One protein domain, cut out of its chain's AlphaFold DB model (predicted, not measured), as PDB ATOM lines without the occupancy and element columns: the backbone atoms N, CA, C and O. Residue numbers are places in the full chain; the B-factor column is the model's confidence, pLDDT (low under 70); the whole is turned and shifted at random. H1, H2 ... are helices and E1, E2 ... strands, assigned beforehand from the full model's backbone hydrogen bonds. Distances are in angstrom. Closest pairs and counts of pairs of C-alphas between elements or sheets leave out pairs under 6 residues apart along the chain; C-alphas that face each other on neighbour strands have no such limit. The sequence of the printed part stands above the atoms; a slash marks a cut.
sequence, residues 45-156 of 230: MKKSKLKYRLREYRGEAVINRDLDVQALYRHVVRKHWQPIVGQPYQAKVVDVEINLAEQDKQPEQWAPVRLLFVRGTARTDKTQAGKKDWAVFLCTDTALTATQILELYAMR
ATOM      1  N   MET A  45     217.811 170.445  43.264       97.25
ATOM      2  CA  MET A  45     218.012 168.999  43.191       97.25
ATOM      3  C   MET A  45     216.897 168.320  42.393       97.25
ATOM      4  O   MET A  45     215.719 168.687  42.467       97.25
ATOM      5  N   LYS A  46     217.258 167.286  41.625       94.88
ATOM      6  CA  LYS A  46     216.276 166.358  41.047       94.88
ATOM      7  C   LYS A  46     215.708 165.458  42.141       94.88
ATOM      8  O   LYS A  46     216.385 165.122  43.109       94.88
ATOM      9  N   LYS A  47     214.479 164.981  41.932       93.88
ATOM     10  CA  LYS A  47     213.845 163.944  42.763       93.88
ATOM     11  C   LYS A  47     214.425 162.556  42.448       93.88
ATOM     12  O   LYS A  47     213.701 161.681  41.985       93.88
ATOM     13  N   SER A  48     215.739 162.406  42.604       93.06
ATOM     14  CA  SER A  48     216.506 161.212  42.236       93.06
ATOM     15  C   SER A  48     216.583 160.192  43.383       93.06
ATOM     16  O   SER A  48     216.007 160.390  44.452       93.06
ATOM     17  N   LYS A  49     217.303 159.088  43.146       94.94
ATOM     18  CA  LYS A  49     217.613 158.051  44.144       94.94
ATOM     19  C   LYS A  49     218.861 158.341  44.983       94.94
ATOM     20  O   LYS A  49     219.244 157.494  45.786       94.94
ATOM     21  N   LEU A  50     219.468 159.521  44.813       94.75
ATOM     22  CA  LEU A  50     220.592 159.970  45.630       94.75
ATOM     23  C   LEU A  50     220.205 159.918  47.112       94.75
ATOM     24  O   LEU A  50     219.151 160.434  47.491       94.75
ATOM     25  N   LYS A  51     221.042 159.251  47.907       96.31
ATOM     26  CA  LYS A  51     220.812 159.018  49.330       96.31
ATOM     27  C   LYS A  51     221.422 160.128  50.171       96.31
ATOM     28  O   LYS A  51     222.512 160.613  49.876       96.31
ATOM     29  N   TYR A  52     220.697 160.468  51.221       97.81
ATOM     30  CA  TYR A  52     221.072 161.411  52.257       97.81
ATOM     31  C   TYR A  52     220.899 160.718  53.600       97.81
ATOM     32  O   TYR A  52     219.896 160.030  53.811       97.81
ATOM     33  N   ARG A  53     221.851 160.915  54.501       97.94
ATOM     34  CA  ARG A  53     221.799 160.392  55.857       97.94
ATOM     35  C   ARG A  53     221.088 161.392  56.751       97.94
ATOM     36  O   ARG A  53     221.573 162.499  56.974       97.94
ATOM     37  N   LEU A  54     219.920 161.001  57.241       97.50
ATOM     38  CA  LEU A  54     219.200 161.717  58.284       97.50
ATOM     39  C   LEU A  54     219.641 161.162  59.639       97.50
ATOM     40  O   LEU A  54     219.523 159.956  59.866       97.50
ATOM     41  N   ARG A  55     220.116 162.041  60.525       94.31
ATOM     42  CA  ARG A  55     220.402 161.705  61.922       94.31
ATOM     43  C   ARG A  55     219.176 162.023  62.770       94.31
ATOM     44  O   ARG A  55     218.742 163.172  62.825       94.31
ATOM     45  N   GLU A  56     218.611 161.012  63.412       90.75
ATOM     46  CA  GLU A  56     217.498 161.158  64.347       90.75
ATOM     47  C   GLU A  56     217.970 160.839  65.764       90.75
ATOM     48  O   GLU A  56     218.656 159.842  65.987       90.75
ATOM     49  N   TYR A  57     217.570 161.666  66.726       88.19
ATOM     50  CA  TYR A  57     217.884 161.465  68.138       88.19
ATOM     51  C   TYR A  57     216.680 160.838  68.840       88.19
ATOM     52  O   TYR A  57     215.572 161.381  68.792       88.19
ATOM     53  N   ARG A  58     216.880 159.684  69.482       85.88
ATOM     54  CA  ARG A  58     215.862 158.997  70.284       85.88
ATOM     55  C   ARG A  58     216.405 158.789  71.693       85.88
ATOM     56  O   ARG A  58     217.036 157.774  71.975       85.88
ATOM     57  N   GLY A  59     216.178 159.776  72.559       85.94
ATOM     58  CA  GLY A  59     216.910 159.873  73.823       85.94
ATOM     59  C   GLY A  59     218.390 160.128  73.539       85.94
ATOM     60  O   GLY A  59     218.713 161.011  72.747       85.94
ATOM     61  N   GLU A  60     219.274 159.321  74.123       86.19
ATOM     62  CA  GLU A  60     220.725 159.394  73.892       86.19
ATOM     63  C   GLU A  60     221.184 158.643  72.627       86.19
ATOM     64  O   GLU A  60     222.307 158.829  72.161       86.19
ATOM     65  N   ALA A  61     220.325 157.807  72.032       87.31
ATOM     66  CA  ALA A  61     220.681 157.025  70.853       87.31
ATOM     67  C   ALA A  61     220.550 157.844  69.558       87.31
ATOM     68  O   ALA A  61     219.510 158.456  69.291       87.31
ATOM     69  N   VAL A  62     221.584 157.782  68.713       90.31
ATOM     70  CA  VAL A  62     221.584 158.355  67.359       90.31
ATOM     71  C   VAL A  62     221.236 157.266  66.348       90.31
ATOM     72  O   VAL A  62     221.941 156.266  66.224       90.31
ATOM     73  N   ILE A  63     220.152 157.467  65.601       93.19
ATOM     74  CA  ILE A  63     219.711 156.572  64.532       93.19
ATOM     75  C   ILE A  63     219.997 157.246  63.194       93.19
ATOM     76  O   ILE A  63     219.434 158.295  62.879       93.19
ATOM     77  N   ASN A  64     220.837 156.608  62.384       94.12
ATOM     78  CA  ASN A  64     221.130 157.051  61.026       94.12
ATOM     79  C   ASN A  64     220.205 156.342  60.034       94.12
ATOM     80  O   ASN A  64     220.107 155.114  60.034       94.12
ATOM     81  N   ARG A  65     219.538 157.109  59.164       95.56
ATOM     82  CA  ARG A  65     218.739 156.565  58.057       95.56
ATOM     83  C   ARG A  65     219.182 157.142  56.727       95.56
ATOM     84  O   ARG A  65     219.088 158.349  56.514       95.56
ATOM     85  N   ASP A  66     219.536 156.260  55.802       96.75
ATOM     86  CA  ASP A  66     219.928 156.648  54.452       96.75
ATOM     87  C   ASP A  66     218.697 156.653  53.530       96.75
ATOM     88  O   ASP A  66     218.177 155.624  53.089       96.75
ATOM     89  N   LEU A  67     218.190 157.852  53.256       97.81
ATOM     90  CA  LEU A  67     216.917 158.093  52.583       97.81
ATOM     91  C   LEU A  67     217.135 158.853  51.274       97.81
ATOM     92  O   LEU A  67     217.964 159.752  51.187       97.81
ATOM     93  N   ASP A  68     216.368 158.514  50.233       97.75
ATOM     94  CA  ASP A  68     216.290 159.386  49.056       97.75
ATOM     95  C   ASP A  68     215.363 160.579  49.331       97.75
ATOM     96  O   ASP A  68     214.595 160.591  50.295       97.75
ATOM     97  N   VAL A  69     215.399 161.596  48.473       96.56
ATOM     98  CA  VAL A  69     214.630 162.831  48.697       96.56
ATOM     99  C   VAL A  69     213.109 162.613  48.736       96.56
ATOM    100  O   VAL A  69     212.388 163.364  49.391       96.56
ATOM    101  N   GLN A  70     212.589 161.568  48.081       96.44
ATOM    102  CA  GLN A  70     211.167 161.219  48.162       96.44
ATOM    103  C   GLN A  70     210.828 160.516  49.481       96.44
ATOM    104  O   GLN A  70     209.728 160.691  50.013       96.44
ATOM    105  N   ALA A  71     211.737 159.693  49.999       97.25
ATOM    106  CA  ALA A  71     211.615 159.083  51.313       97.25
ATOM    107  C   ALA A  71     211.716 160.143  52.419       97.25
ATOM    108  O   ALA A  71     210.811 160.204  53.245       97.25
ATOM    109  N   LEU A  72     212.693 161.058  52.356       97.50
ATOM    110  CA  LEU A  72     212.777 162.227  53.245       97.50
ATOM    111  C   LEU A  72     211.493 163.057  53.212       97.50
ATOM    112  O   LEU A  72     210.932 163.385  54.257       97.50
ATOM    113  N   TYR A  73     210.974 163.336  52.011       96.38
ATOM    114  CA  TYR A  73     209.724 164.073  51.862       96.38
ATOM    115  C   TYR A  73     208.563 163.410  52.621       96.38
ATOM    116  O   TYR A  73     207.808 164.077  53.332       96.38
ATOM    117  N   ARG A  74     208.412 162.088  52.476       95.62
ATOM    118  CA  ARG A  74     207.358 161.316  53.150       95.62
ATOM    119  C   ARG A  74     207.571 161.230  54.660       95.62
ATOM    120  O   ARG A  74     206.579 161.269  55.379       95.62
ATOM    121  N   HIS A  75     208.826 161.115  55.093       95.50
ATOM    122  CA  HIS A  75     209.220 160.883  56.482       95.50
ATOM    123  C   HIS A  75     209.091 162.147  57.338       95.50
ATOM    124  O   HIS A  75     208.398 162.127  58.349       95.50
ATOM    125  N   VAL A  76     209.673 163.274  56.903       95.44
ATOM    126  CA  VAL A  76     209.787 164.486  57.745       95.44
ATOM    127  C   VAL A  76     209.129 165.744  57.171       95.44
ATOM    128  O   VAL A  76     208.836 166.665  57.929       95.44
ATOM    129  N   VAL A  77     208.831 165.808  55.867       94.75
ATOM    130  CA  VAL A  77     208.400 167.070  55.223       94.75
ATOM    131  C   VAL A  77     206.891 167.198  55.048       94.75
ATOM    132  O   VAL A  77     206.320 168.228  55.389       94.75
ATOM    133  N   ARG A  78     206.224 166.177  54.494       91.00
ATOM    134  CA  ARG A  78     204.879 166.284  53.889       91.00
ATOM    135  C   ARG A  78     203.800 166.926  54.776       91.00
ATOM    136  O   ARG A  78     202.847 167.480  54.228       91.00
ATOM    137  N   LYS A  79     203.912 166.820  56.101       90.31
ATOM    138  CA  LYS A  79     202.945 167.353  57.080       90.31
ATOM    139  C   LYS A  79     203.482 168.526  57.917       90.31
ATOM    140  O   LYS A  79     202.752 169.034  58.751       90.31
ATOM    141  N   HIS A  80     204.717 168.967  57.683       94.56
ATOM    142  CA  HIS A  80     205.418 169.946  58.524       94.56
ATOM    143  C   HIS A  80     205.849 171.183  57.728       94.56
ATOM    144  O   HIS A  80     206.945 171.704  57.916       94.56
ATOM    145  N   TRP A  81     205.010 171.620  56.791       94.06
ATOM    146  CA  TRP A  81     205.256 172.822  55.999       94.06
ATOM    147  C   TRP A  81     205.121 174.082  56.851       94.06
ATOM    148  O   TRP A  81     204.157 174.216  57.601       94.06
ATOM    149  N   GLN A  82     206.047 175.019  56.681       94.25
ATOM    150  CA  GLN A  82     206.054 176.314  57.356       94.25
ATOM    151  C   GLN A  82     205.936 177.431  56.309       94.25
ATOM    152  O   GLN A  82     206.601 177.348  55.275       94.25
ATOM    153  N   PRO A  83     205.074 178.443  56.504       92.62
ATOM    154  CA  PRO A  83     204.994 179.577  55.587       92.62
ATOM    155  C   PRO A  83     206.306 180.370  55.589       92.62
ATOM    156  O   PRO A  83     206.969 180.478  56.619       92.62
ATOM    157  N   ILE A  84     206.664 180.940  54.438       90.25
ATOM    158  CA  ILE A  84     207.765 181.899  54.332       90.25
ATOM    159  C   ILE A  84     207.164 183.301  54.393       90.25
ATOM    160  O   ILE A  84     206.286 183.637  53.599       90.25
ATOM    161  N   VAL A  85     207.613 184.111  55.351       86.94
ATOM    162  CA  VAL A  85     207.077 185.463  55.566       86.94
ATOM    163  C   VAL A  85     207.244 186.300  54.295       86.94
ATOM    164  O   VAL A  85     208.320 186.336  53.705       86.94
ATOM    165  N   GLY A  86     206.161 186.950  53.861       85.44
ATOM    166  CA  GLY A  86     206.159 187.828  52.687       85.44
ATOM    167  C   GLY A  86     206.200 187.118  51.329       85.44
ATOM    168  O   GLY A  86     206.258 187.797  50.308       85.44
ATOM    169  N   GLN A  87     206.152 185.781  51.279       85.69
ATOM    170  CA  GLN A  87     206.205 185.028  50.023       85.69
ATOM    171  C   GLN A  87     205.027 184.049  49.875       85.69
ATOM    172  O   GLN A  87     204.585 183.457  50.860       85.69
ATOM    173  N   PRO A  88     204.545 183.781  48.643       88.19
ATOM    174  CA  PRO A  88     203.475 182.814  48.375       88.19
ATOM    175  C   PRO A  88     203.987 181.356  48.388       88.19
ATOM    176  O   PRO A  88     203.632 180.528  47.537       88.19
ATOM    177  N   TYR A  89     204.876 181.039  49.330       90.12
ATOM    178  CA  TYR A  89     205.557 179.756  49.432       90.12
ATOM    179  C   TYR A  89     205.537 179.224  50.862       90.12
ATOM    180  O   TYR A  89     205.527 179.962  51.845       90.12
ATOM    181  N   GLN A  90     205.570 177.900  50.964       93.62
ATOM    182  CA  GLN A  90     205.891 177.199  52.199       93.62
ATOM    183  C   GLN A  90     207.170 176.416  52.002       93.62
ATOM    184  O   GLN A  90     207.409 175.866  50.922       93.62
ATOM    185  N   ALA A  91     207.943 176.301  53.070       95.94
ATOM    186  CA  ALA A  91     209.158 175.529  53.090       95.94
ATOM    187  C   ALA A  91     209.249 174.591  54.287       95.94
ATOM    188  O   ALA A  91     208.531 174.711  55.279       95.94
ATOM    189  N   LYS A  92     210.156 173.628  54.167       97.25
ATOM    190  CA  LYS A  92     210.666 172.844  55.282       97.25
ATOM    191  C   LYS A  92     212.152 172.624  55.069       97.25
ATOM    192  O   LYS A  92     212.567 172.121  54.024       97.25
ATOM    193  N   VAL A  93     212.923 172.997  56.078       97.88
ATOM    194  CA  VAL A  93     214.356 172.735  56.170       97.88
ATOM    195  C   VAL A  93     214.580 171.358  56.793       97.88
ATOM    196  O   VAL A  93     213.883 170.982  57.742       97.88
ATOM    197  N   VAL A  94     215.532 170.610  56.241       97.88
ATOM    198  CA  VAL A  94     216.018 169.333  56.769       97.88
ATOM    199  C   VAL A  94     217.536 169.299  56.611       97.88
ATOM    200  O   VAL A  94     218.031 169.254  55.485       97.88
ATOM    201  N   ASP A  95     218.262 169.304  57.723       98.06
ATOM    202  CA  ASP A  95     219.716 169.133  57.717       98.06
ATOM    203  C   ASP A  95     220.051 167.640  57.686       98.06
ATOM    204  O   ASP A  95     219.477 166.837  58.425       98.06
ATOM    205  N   VAL A  96     220.924 167.259  56.761       98.19
ATOM    206  CA  VAL A  96     221.297 165.871  56.467       98.19
ATOM    207  C   VAL A  96     222.772 165.807  56.097       98.19
ATOM    208  O   VAL A  96     223.416 166.828  55.868       98.19
ATOM    209  N   GLU A  97     223.306 164.602  55.964       97.75
ATOM    210  CA  GLU A  97     224.629 164.395  55.385       97.75
ATOM    211  C   GLU A  97     224.524 163.723  54.019       97.75
ATOM    212  O   GLU A  97     223.615 162.934  53.748       97.75
ATOM    213  N   ILE A  98     225.475 164.018  53.142       97.06
ATOM    214  CA  ILE A  98     225.613 163.374  51.840       97.06
ATOM    215  C   ILE A  98     227.005 162.758  51.720       97.06
ATOM    216  O   ILE A  98     228.003 163.418  51.991       97.06
ATOM    217  N   ASN A  99     227.076 161.499  51.288       95.69
ATOM    218  CA  ASN A  99     228.350 160.860  50.976       95.69
ATOM    219  C   ASN A  99     228.823 161.312  49.589       95.69
ATOM    220  O   ASN A  99     228.161 161.033  48.583       95.69
ATOM    221  N   LEU A 100     229.963 161.989  49.527       94.94
ATOM    222  CA  LEU A 100     230.557 162.554  48.320       94.94
ATOM    223  C   LEU A 100     231.560 161.632  47.614       94.94
ATOM    224  O   LEU A 100     232.028 162.006  46.537       94.94
ATOM    225  N   ALA A 101     231.809 160.429  48.143       92.38
ATOM    226  CA  ALA A 101     232.640 159.418  47.490       92.38
ATOM    227  C   ALA A 101     232.162 159.145  46.049       92.38
ATOM    228  O   ALA A 101     230.951 159.055  45.780       92.38
ATOM    229  N   GLU A 102     233.119 159.049  45.118       82.50
ATOM    230  CA  GLU A 102     232.842 158.835  43.691       82.50
ATOM    231  C   GLU A 102     232.507 157.380  43.378       82.50
ATOM    232  O   GLU A 102     231.727 157.108  42.466       82.50
ATOM    233  N   GLN A 103     233.100 156.457  44.131       82.50
ATOM    234  CA  GLN A 103     232.988 155.019  43.930       82.50
ATOM    235  C   GLN A 103     232.702 154.337  45.263       82.50
ATOM    236  O   GLN A 103     233.239 154.745  46.288       82.50
ATOM    237  N   ASP A 104     231.938 153.247  45.237       77.25
ATOM    238  CA  ASP A 104     231.560 152.506  46.449       77.25
ATOM    239  C   ASP A 104     232.764 151.897  47.191       77.25
ATOM    240  O   ASP A 104     232.673 151.576  48.370       77.25
ATOM    241  N   LYS A 105     233.906 151.742  46.505       81.12
ATOM    242  CA  LYS A 105     235.161 151.239  47.084       81.12
ATOM    243  C   LYS A 105     236.012 152.324  47.753       81.12
ATOM    244  O   LYS A 105     236.998 151.993  48.403       81.12
ATOM    245  N   GLN A 106     235.690 153.601  47.549       85.50
ATOM    246  CA  GLN A 106     236.387 154.702  48.210       85.50
ATOM    247  C   GLN A 106     235.851 154.880  49.635       85.50
ATOM    248  O   GLN A 106     234.681 154.582  49.884       85.50
ATOM    249  N   PRO A 107     236.679 155.381  50.568       88.81
ATOM    250  CA  PRO A 107     236.202 155.710  51.904       88.81
ATOM    251  C   PRO A 107     235.034 156.699  51.823       88.81
ATOM    252  O   PRO A 107     235.036 157.617  50.997       88.81
ATOM    253  N   GLU A 108     234.029 156.503  52.675       92.25
ATOM    254  CA  GLU A 108     232.887 157.409  52.732       92.25
ATOM    255  C   GLU A 108     233.349 158.827  53.081       92.25
ATOM    256  O   GLU A 108     234.091 159.039  54.039       92.25
ATOM    257  N   GLN A 109     232.868 159.810  52.323       94.19
ATOM    258  CA  GLN A 109     233.165 161.218  52.555       94.19
ATOM    259  C   GLN A 109     231.864 161.950  52.864       94.19
ATOM    260  O   GLN A 109     231.213 162.495  51.971       94.19
ATOM    261  N   TRP A 110     231.447 161.919  54.127       95.31
ATOM    262  CA  TRP A 110     230.221 162.581  54.563       95.31
ATOM    263  C   TRP A 110     230.418 164.089  54.670       95.31
ATOM    264  O   TRP A 110     231.345 164.562  55.322       95.31
ATOM    265  N   ALA A 111     229.522 164.836  54.035       96.50
ATOM    266  CA  ALA A 111     229.457 166.284  54.135       96.50
ATOM    267  C   ALA A 111     228.075 166.717  54.648       96.50
ATOM    268  O   ALA A 111     227.068 166.221  54.127       96.50
ATOM    269  N   PRO A 112     228.001 167.639  55.624       97.50
ATOM    270  CA  PRO A 112     226.735 168.210  56.054       97.50
ATOM    271  C   PRO A 112     226.164 169.103  54.951       97.50
ATOM    272  O   PRO A 112     226.886 169.867  54.310       97.50
ATOM    273  N   VAL A 113     224.859 169.000  54.723       98.25
ATOM    274  CA  VAL A 113     224.119 169.844  53.784       98.25
ATOM    275  C   VAL A 113     222.723 170.138  54.324       98.25
ATOM    276  O   VAL A 113     222.104 169.324  55.010       98.25
ATOM    277  N   ARG A 114     222.187 171.293  53.950       98.56
ATOM    278  CA  ARG A 114     220.815 171.698  54.241       98.56
ATOM    279  C   ARG A 114     219.932 171.460  53.026       98.56
ATOM    280  O   ARG A 114     220.150 172.048  51.967       98.56
ATOM    281  N   LEU A 115     218.905 170.627  53.169       98.50
ATOM    282  CA  LEU A 115     217.859 170.474  52.163       98.50
ATOM    283  C   LEU A 115     216.692 171.409  52.471       98.50
ATOM    284  O   LEU A 115     216.076 171.335  53.533       98.50
ATOM    285  N   LEU A 116     216.343 172.252  51.505       98.38
ATOM    286  CA  LEU A 116     215.181 173.124  51.556       98.38
ATOM    287  C   LEU A 116     214.106 172.602  50.603       98.38
ATOM    288  O   LEU A 116     214.214 172.732  49.384       98.38
ATOM    289  N   PHE A 117     213.046 172.028  51.159       97.75
ATOM    290  CA  PHE A 117     211.851 171.670  50.403       97.75
ATOM    291  C   PHE A 117     210.952 172.892  50.302       97.75
ATOM    292  O   PHE A 117     210.728 173.551  51.312       97.75
ATOM    293  N   VAL A 118     210.408 173.175  49.117       95.69
ATOM    294  CA  VAL A 118     209.555 174.348  48.865       95.69
ATOM    295  C   VAL A 118     208.337 173.956  48.041       95.69
ATOM    296  O   VAL A 118     208.455 173.193  47.082       95.69
ATOM    297  N   ARG A 119     207.166 174.501  48.378       92.81
ATOM    298  CA  ARG A 119     205.935 174.399  47.582       92.81
ATOM    299  C   ARG A 119     205.175 175.724  47.563       92.81
ATOM    300  O   ARG A 119     205.328 176.531  48.472       92.81
ATOM    301  N   GLY A 120     204.323 175.931  46.559       87.38
ATOM    302  CA  GLY A 120     203.420 177.088  46.513       87.38
ATOM    303  C   GLY A 120     202.257 176.979  47.506       87.38
ATOM    304  O   GLY A 120     201.748 175.883  47.751       87.38
ATOM    305  N   THR A 121     201.795 178.109  48.041       74.62
ATOM    306  CA  THR A 121     200.604 178.220  48.907       74.62
ATOM    307  C   THR A 121     199.313 178.368  48.092       74.62
ATOM    308  O   THR A 121     198.537 179.264  48.361       74.62
ATOM    309  N   ALA A 122     199.078 177.515  47.085       62.44
ATOM    310  CA  ALA A 122     197.997 177.672  46.092       62.44
ATOM    311  C   ALA A 122     198.087 178.989  45.277       62.44
ATOM    312  O   ALA A 122     198.268 180.081  45.801       62.44
ATOM    313  N   ARG A 123     197.998 178.892  43.946       53.69
ATOM    314  CA  ARG A 123     197.862 180.088  43.098       53.69
ATOM    315  C   ARG A 123     196.420 180.581  43.196       53.69
ATOM    316  O   ARG A 123     195.522 179.752  43.306       53.69
ATOM    317  N   THR A 124     196.209 181.884  43.047       48.84
ATOM    318  CA  THR A 124     194.883 182.504  42.847       48.84
ATOM    319  C   THR A 124     194.045 181.803  41.768       48.84
ATOM    320  O   THR A 124     192.824 181.828  41.847       48.84
ATOM    321  N   ASP A 125     194.688 181.072  40.848       51.78
ATOM    322  CA  ASP A 125     194.026 180.420  39.709       51.78
ATOM    323  C   ASP A 125     194.090 178.876  39.753       51.78
ATOM    324  O   ASP A 125     193.690 178.201  38.804       51.78
ATOM    325  N   LYS A 126     194.624 178.276  40.829       47.53
ATOM    326  CA  LYS A 126     194.563 176.822  41.058       47.53
ATOM    327  C   LYS A 126     194.216 176.527  42.510       47.53
ATOM    328  O   LYS A 126     195.011 176.797  43.411       47.53
ATOM    329  N   THR A 127     193.078 175.869  42.710       47.12
ATOM    330  CA  THR A 127     192.696 175.190  43.950       47.12
ATOM    331  C   THR A 127     193.796 174.199  44.352       47.12
ATOM    332  O   THR A 127     193.878 173.083  43.853       47.12
ATOM    333  N   GLN A 128     194.661 174.642  45.269       50.28
ATOM    334  CA  GLN A 128     195.770 173.910  45.897       50.28
ATOM    335  C   GLN A 128     196.979 173.558  45.005       50.28
ATOM    336  O   GLN A 128     196.875 173.057  43.888       50.28
ATOM    337  N   ALA A 129     198.184 173.754  45.558       56.94
ATOM    338  CA  ALA A 129     199.396 173.151  45.011       56.94
ATOM    339  C   ALA A 129     199.254 171.623  45.046       56.94
ATOM    340  O   ALA A 129     199.009 171.033  46.105       56.94
ATOM    341  N   GLY A 130     199.393 170.977  43.886       57.50
ATOM    342  CA  GLY A 130     199.225 169.535  43.763       57.50
ATOM    343  C   GLY A 130     200.147 168.772  44.720       57.50
ATOM    344  O   GLY A 130     201.257 169.194  45.029       57.50
ATOM    345  N   LYS A 131     199.727 167.582  45.158       59.66
ATOM    346  CA  LYS A 131     200.427 166.738  46.156       59.66
ATOM    347  C   LYS A 131     201.904 166.423  45.827       59.66
ATOM    348  O   LYS A 131     202.655 165.995  46.705       59.66
ATOM    349  N   LYS A 132     202.303 166.595  44.558       66.56
ATOM    350  CA  LYS A 132     203.654 166.371  44.009       66.56
ATOM    351  C   LYS A 132     204.386 167.664  43.607       66.56
ATOM    352  O   LYS A 132     205.544 167.581  43.191       66.56
ATOM    353  N   ASP A 133     203.742 168.822  43.730       84.94
ATOM    354  CA  ASP A 133     204.226 170.111  43.233       84.94
ATOM    355  C   ASP A 133     205.099 170.819  44.278       84.94
ATOM    356  O   ASP A 133     204.709 171.769  44.953       84.94
ATOM    357  N   TRP A 134     206.283 170.250  44.476       93.38
ATOM    358  CA  TRP A 134     207.323 170.787  45.347       93.38
ATOM    359  C   TRP A 134     208.690 170.688  44.674       93.38
ATOM    360  O   TRP A 134     208.944 169.772  43.880       93.38
ATOM    361  N   ALA A 135     209.571 171.619  45.017       95.06
ATOM    362  CA  ALA A 135     210.980 171.635  44.656       95.06
ATOM    363  C   ALA A 135     211.843 171.343  45.887       95.06
ATOM    364  O   ALA A 135     211.382 171.440  47.024       95.06
ATOM    365  N   VAL A 136     213.091 170.958  45.644       97.56
ATOM    366  CA  VAL A 136     214.105 170.788  46.682       97.56
ATOM    367  C   VAL A 136     215.370 171.514  46.243       97.56
ATOM    368  O   VAL A 136     215.789 171.402  45.086       97.56
ATOM    369  N   PHE A 137     215.956 172.254  47.169       98.31
ATOM    370  CA  PHE A 137     217.250 172.898  47.028       98.31
ATOM    371  C   PHE A 137     218.210 172.293  48.044       98.31
ATOM    372  O   PHE A 137     217.787 171.869  49.116       98.31
ATOM    373  N   LEU A 138     219.483 172.229  47.690       98.56
ATOM    374  CA  LEU A 138     220.574 171.830  48.561       98.56
ATOM    375  C   LEU A 138     221.469 173.042  48.772       98.56
ATOM    376  O   LEU A 138     221.879 173.662  47.794       98.56
ATOM    377  N   CYS A 139     221.766 173.340  50.032       98.62
ATOM    378  CA  CYS A 139     222.752 174.322  50.448       98.62
ATOM    379  C   CYS A 139     223.894 173.618  51.187       98.62
ATOM    380  O   CYS A 139     223.629 172.771  52.043       98.62
ATOM    381  N   THR A 140     225.151 173.931  50.867       98.19
ATOM    382  CA  THR A 140     226.308 173.390  51.611       98.19
ATOM    383  C   THR A 140     226.574 174.123  52.921       98.19
ATOM    384  O   THR A 140     227.280 173.592  53.769       98.19
ATOM    385  N   ASP A 141     225.987 175.306  53.108       97.94
ATOM    386  CA  ASP A 141     225.999 176.026  54.378       97.94
ATOM    387  C   ASP A 141     224.684 175.781  55.139       97.94
ATOM    388  O   ASP A 141     223.595 176.165  54.694       97.94
ATOM    389  N   THR A 142     224.784 175.111  56.287       97.31
ATOM    390  CA  THR A 142     223.657 174.813  57.179       97.31
ATOM    391  C   THR A 142     223.301 175.980  58.105       97.31
ATOM    392  O   THR A 142     222.362 175.864  58.885       97.31
ATOM    393  N   ALA A 143     223.977 177.125  58.035       97.56
ATOM    394  CA  ALA A 143     223.559 178.331  58.746       97.56
ATOM    395  C   ALA A 143     222.476 179.110  57.975       97.56
ATOM    396  O   ALA A 143     221.619 179.744  58.593       97.56
ATOM    397  N   LEU A 144     222.446 179.013  56.638       97.38
ATOM    398  CA  LEU A 144     221.534 179.806  55.806       97.38
ATOM    399  C   LEU A 144     220.058 179.453  56.010       97.38
ATOM    400  O   LEU A 144     219.646 178.291  55.943       97.38
ATOM    401  N   THR A 145     219.236 180.481  56.201       96.12
ATOM    402  CA  THR A 145     217.783 180.351  56.357       96.12
ATOM    403  C   THR A 145     217.092 179.983  55.041       96.12
ATOM    404  O   THR A 145     217.622 180.179  53.946       96.12
ATOM    405  N   ALA A 146     215.856 179.486  55.136       95.75
ATOM    406  CA  ALA A 146     215.022 179.191  53.970       95.75
ATOM    407  C   ALA A 146     214.890 180.388  53.009       95.75
ATOM    408  O   ALA A 146     214.972 180.211  51.794       95.75
ATOM    409  N   THR A 147     214.709 181.591  53.557       95.31
ATOM    410  CA  THR A 147     214.556 182.834  52.791       95.31
ATOM    411  C   THR A 147     215.834 183.177  52.032       95.31
ATOM    412  O   THR A 147     215.784 183.329  50.814       95.31
ATOM    413  N   GLN A 148     216.982 183.181  52.723       96.06
ATOM    414  CA  GLN A 148     218.287 183.466  52.118       96.06
ATOM    415  C   GLN A 148     218.613 182.482  50.993       96.06
ATOM    416  O   GLN A 148     219.043 182.889  49.920       96.06
ATOM    417  N   ILE A 149     218.354 181.184  51.192       97.38
ATOM    418  CA  ILE A 149     218.570 180.166  50.152       97.38
ATOM    419  C   ILE A 149     217.741 180.475  48.895       97.38
ATOM    420  O   ILE A 149     218.240 180.325  47.778       97.38
ATOM    421  N   LEU A 150     216.483 180.903  49.047       95.12
ATOM    422  CA  LEU A 150     215.623 181.228  47.906       95.12
ATOM    423  C   LEU A 150     216.035 182.520  47.204       95.12
ATOM    424  O   LEU A 150     216.030 182.551  45.975       95.12
ATOM    425  N   GLU A 151     216.413 183.552  47.955       94.56
ATOM    426  CA  GLU A 151     216.924 184.815  47.411       94.56
ATOM    427  C   GLU A 151     218.224 184.595  46.632       94.56
ATOM    428  O   GLU A 151     218.330 185.005  45.474       94.56
ATOM    429  N   LEU A 152     219.165 183.844  47.216       96.44
ATOM    430  CA  LEU A 152     220.393 183.427  46.545       96.44
ATOM    431  C   LEU A 152     220.073 182.668  45.258       96.44
ATOM    432  O   LEU A 152     220.555 183.025  44.186       96.44
ATOM    433  N   TYR A 153     219.201 181.657  45.323       96.25
ATOM    434  CA  TYR A 153     218.847 180.874  44.142       96.25
ATOM    435  C   TYR A 153     218.129 181.704  43.063       96.25
ATOM    436  O   TYR A 153     218.294 181.431  41.869       96.25
ATOM    437  N   ALA A 154     217.352 182.723  43.442       93.69
ATOM    438  CA  ALA A 154     216.661 183.599  42.498       93.69
ATOM    439  C   ALA A 154     217.641 184.363  41.592       93.69
ATOM    440  O   ALA A 154     217.357 184.532  40.401       93.69
ATOM    441  N   MET A 155     218.828 184.727  42.096       93.31
ATOM    442  CA  MET A 155     219.864 185.412  41.308       93.31
ATOM    443  C   MET A 155     220.332 184.610  40.090       93.31
ATOM    444  O   MET A 155     220.721 185.194  39.078       93.31
ATOM    445  N   ARG A 156     220.214 183.274  40.116       93.50
ATOM    446  CA  ARG A 156     220.521 182.407  38.967       93.50
ATOM    447  C   ARG A 156     219.758 182.830  37.703       93.50
ATOM    448  O   ARG A 156     220.273 182.649  36.604       93.50
TER     449      ARG A 156
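AT A GLANCE: This is residues 45 to 156 of the 230 residues of the protein "DDE_Tnp_1 domain-containing protein" of Methylotuvimicrobium buryatense (UniProt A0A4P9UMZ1). A strongly twisted sheet of three strands, the long E3 and E4 and the shorter E5, makes the core, with H1 over one face and H2 over the opposite face, both across the strands. The hairpin E1 E2 is a second, separate sheet of two strands, and its strand E1 packs crosswise on E3. The loops 100 to 109 and 121 to 133 lie at the two ends of the longest axis. The printed part has 112 residues, with five named strands and two named helices in the order E1 E2 H1 E3 E4 E5 H2; the larger sheet, order E3 E4 E5, is antiparallel and the class is mixed, helices and strands. The whole is compact, with a radius of gyration of the C-alphas of 15.3 A and spans of 50 by 34 by 25 A.

HOW THE PARTS SIT: E1, residues 51 to 58, and E2, residues 61 to 68, form an antiparallel hairpin at 154 degrees, with N 54 and O 65 2.9 A apart, within hydrogen-bond range. H1, residues 69 to 77, follows by a tight link. E3, residues 89 to 99, E4, residues 110 to 120, and E5, residues 134 to 139, form a meander, each strand the antiparallel neighbour of the one before. N 94 and O 115 are 2.9 A apart across E3 and E4, and N 116 and O 137 are 2.8 A apart across E4 and E5, both within hydrogen-bond range. E3 bends by 56 degrees at residue 95; its closest C-alpha pair with E1 is Arg 53 and Glu 97, 4.9 A apart. E1 and E4 are near each other, with 9 pairs of C-alphas within 10 A. H1 is on the sheet E3 E4 E5 at a height of 9.0 A, over E4 and across the strands, at 74 degrees to E4 on the local plane; only just not over E3, on which 2 of its C-alphas fall. The closest C-alphas of H1 and E3 are those of Val 77 and Lys 92, 6.2 A apart. H2, residues 146 to 155, is on the opposite face at a height of 9.1 A, only just over E4 and E5 with 3 C-alphas falling on each, and across the strands. The closest C-alphas of H2 and E4 are those of Leu 116 and Ala 146, 6.5 A apart. H1 and H2 are apart. In H1 and H2 every O i to N i+4 pair is within hydrogen-bond range.

IN THESE COORDINATES: E1 begins at C-alpha 51, (220.812, 159.018, 49.330), and is 21.5 A long; E2 is 22.4 A. E3, 29.6 A, starts at C-alpha 89, (205.557, 179.756, 49.432), and E4 is 31.5 A. H2 ends at C-alpha 155, (219.864, 185.412, 41.308).

THE WHOLE: The C-alphas of Lys 105 and Thr 124 are the two farthest apart, 51.2 A. The printed part has no cut. The links H1 to E3 and E4 to E5 are long; residues 82 to 83 of the former pair antiparallel with residues 90 to 91 of E3. The mean pLDDT of the printed part is 89.9, and residues 122 to 132 are under 70.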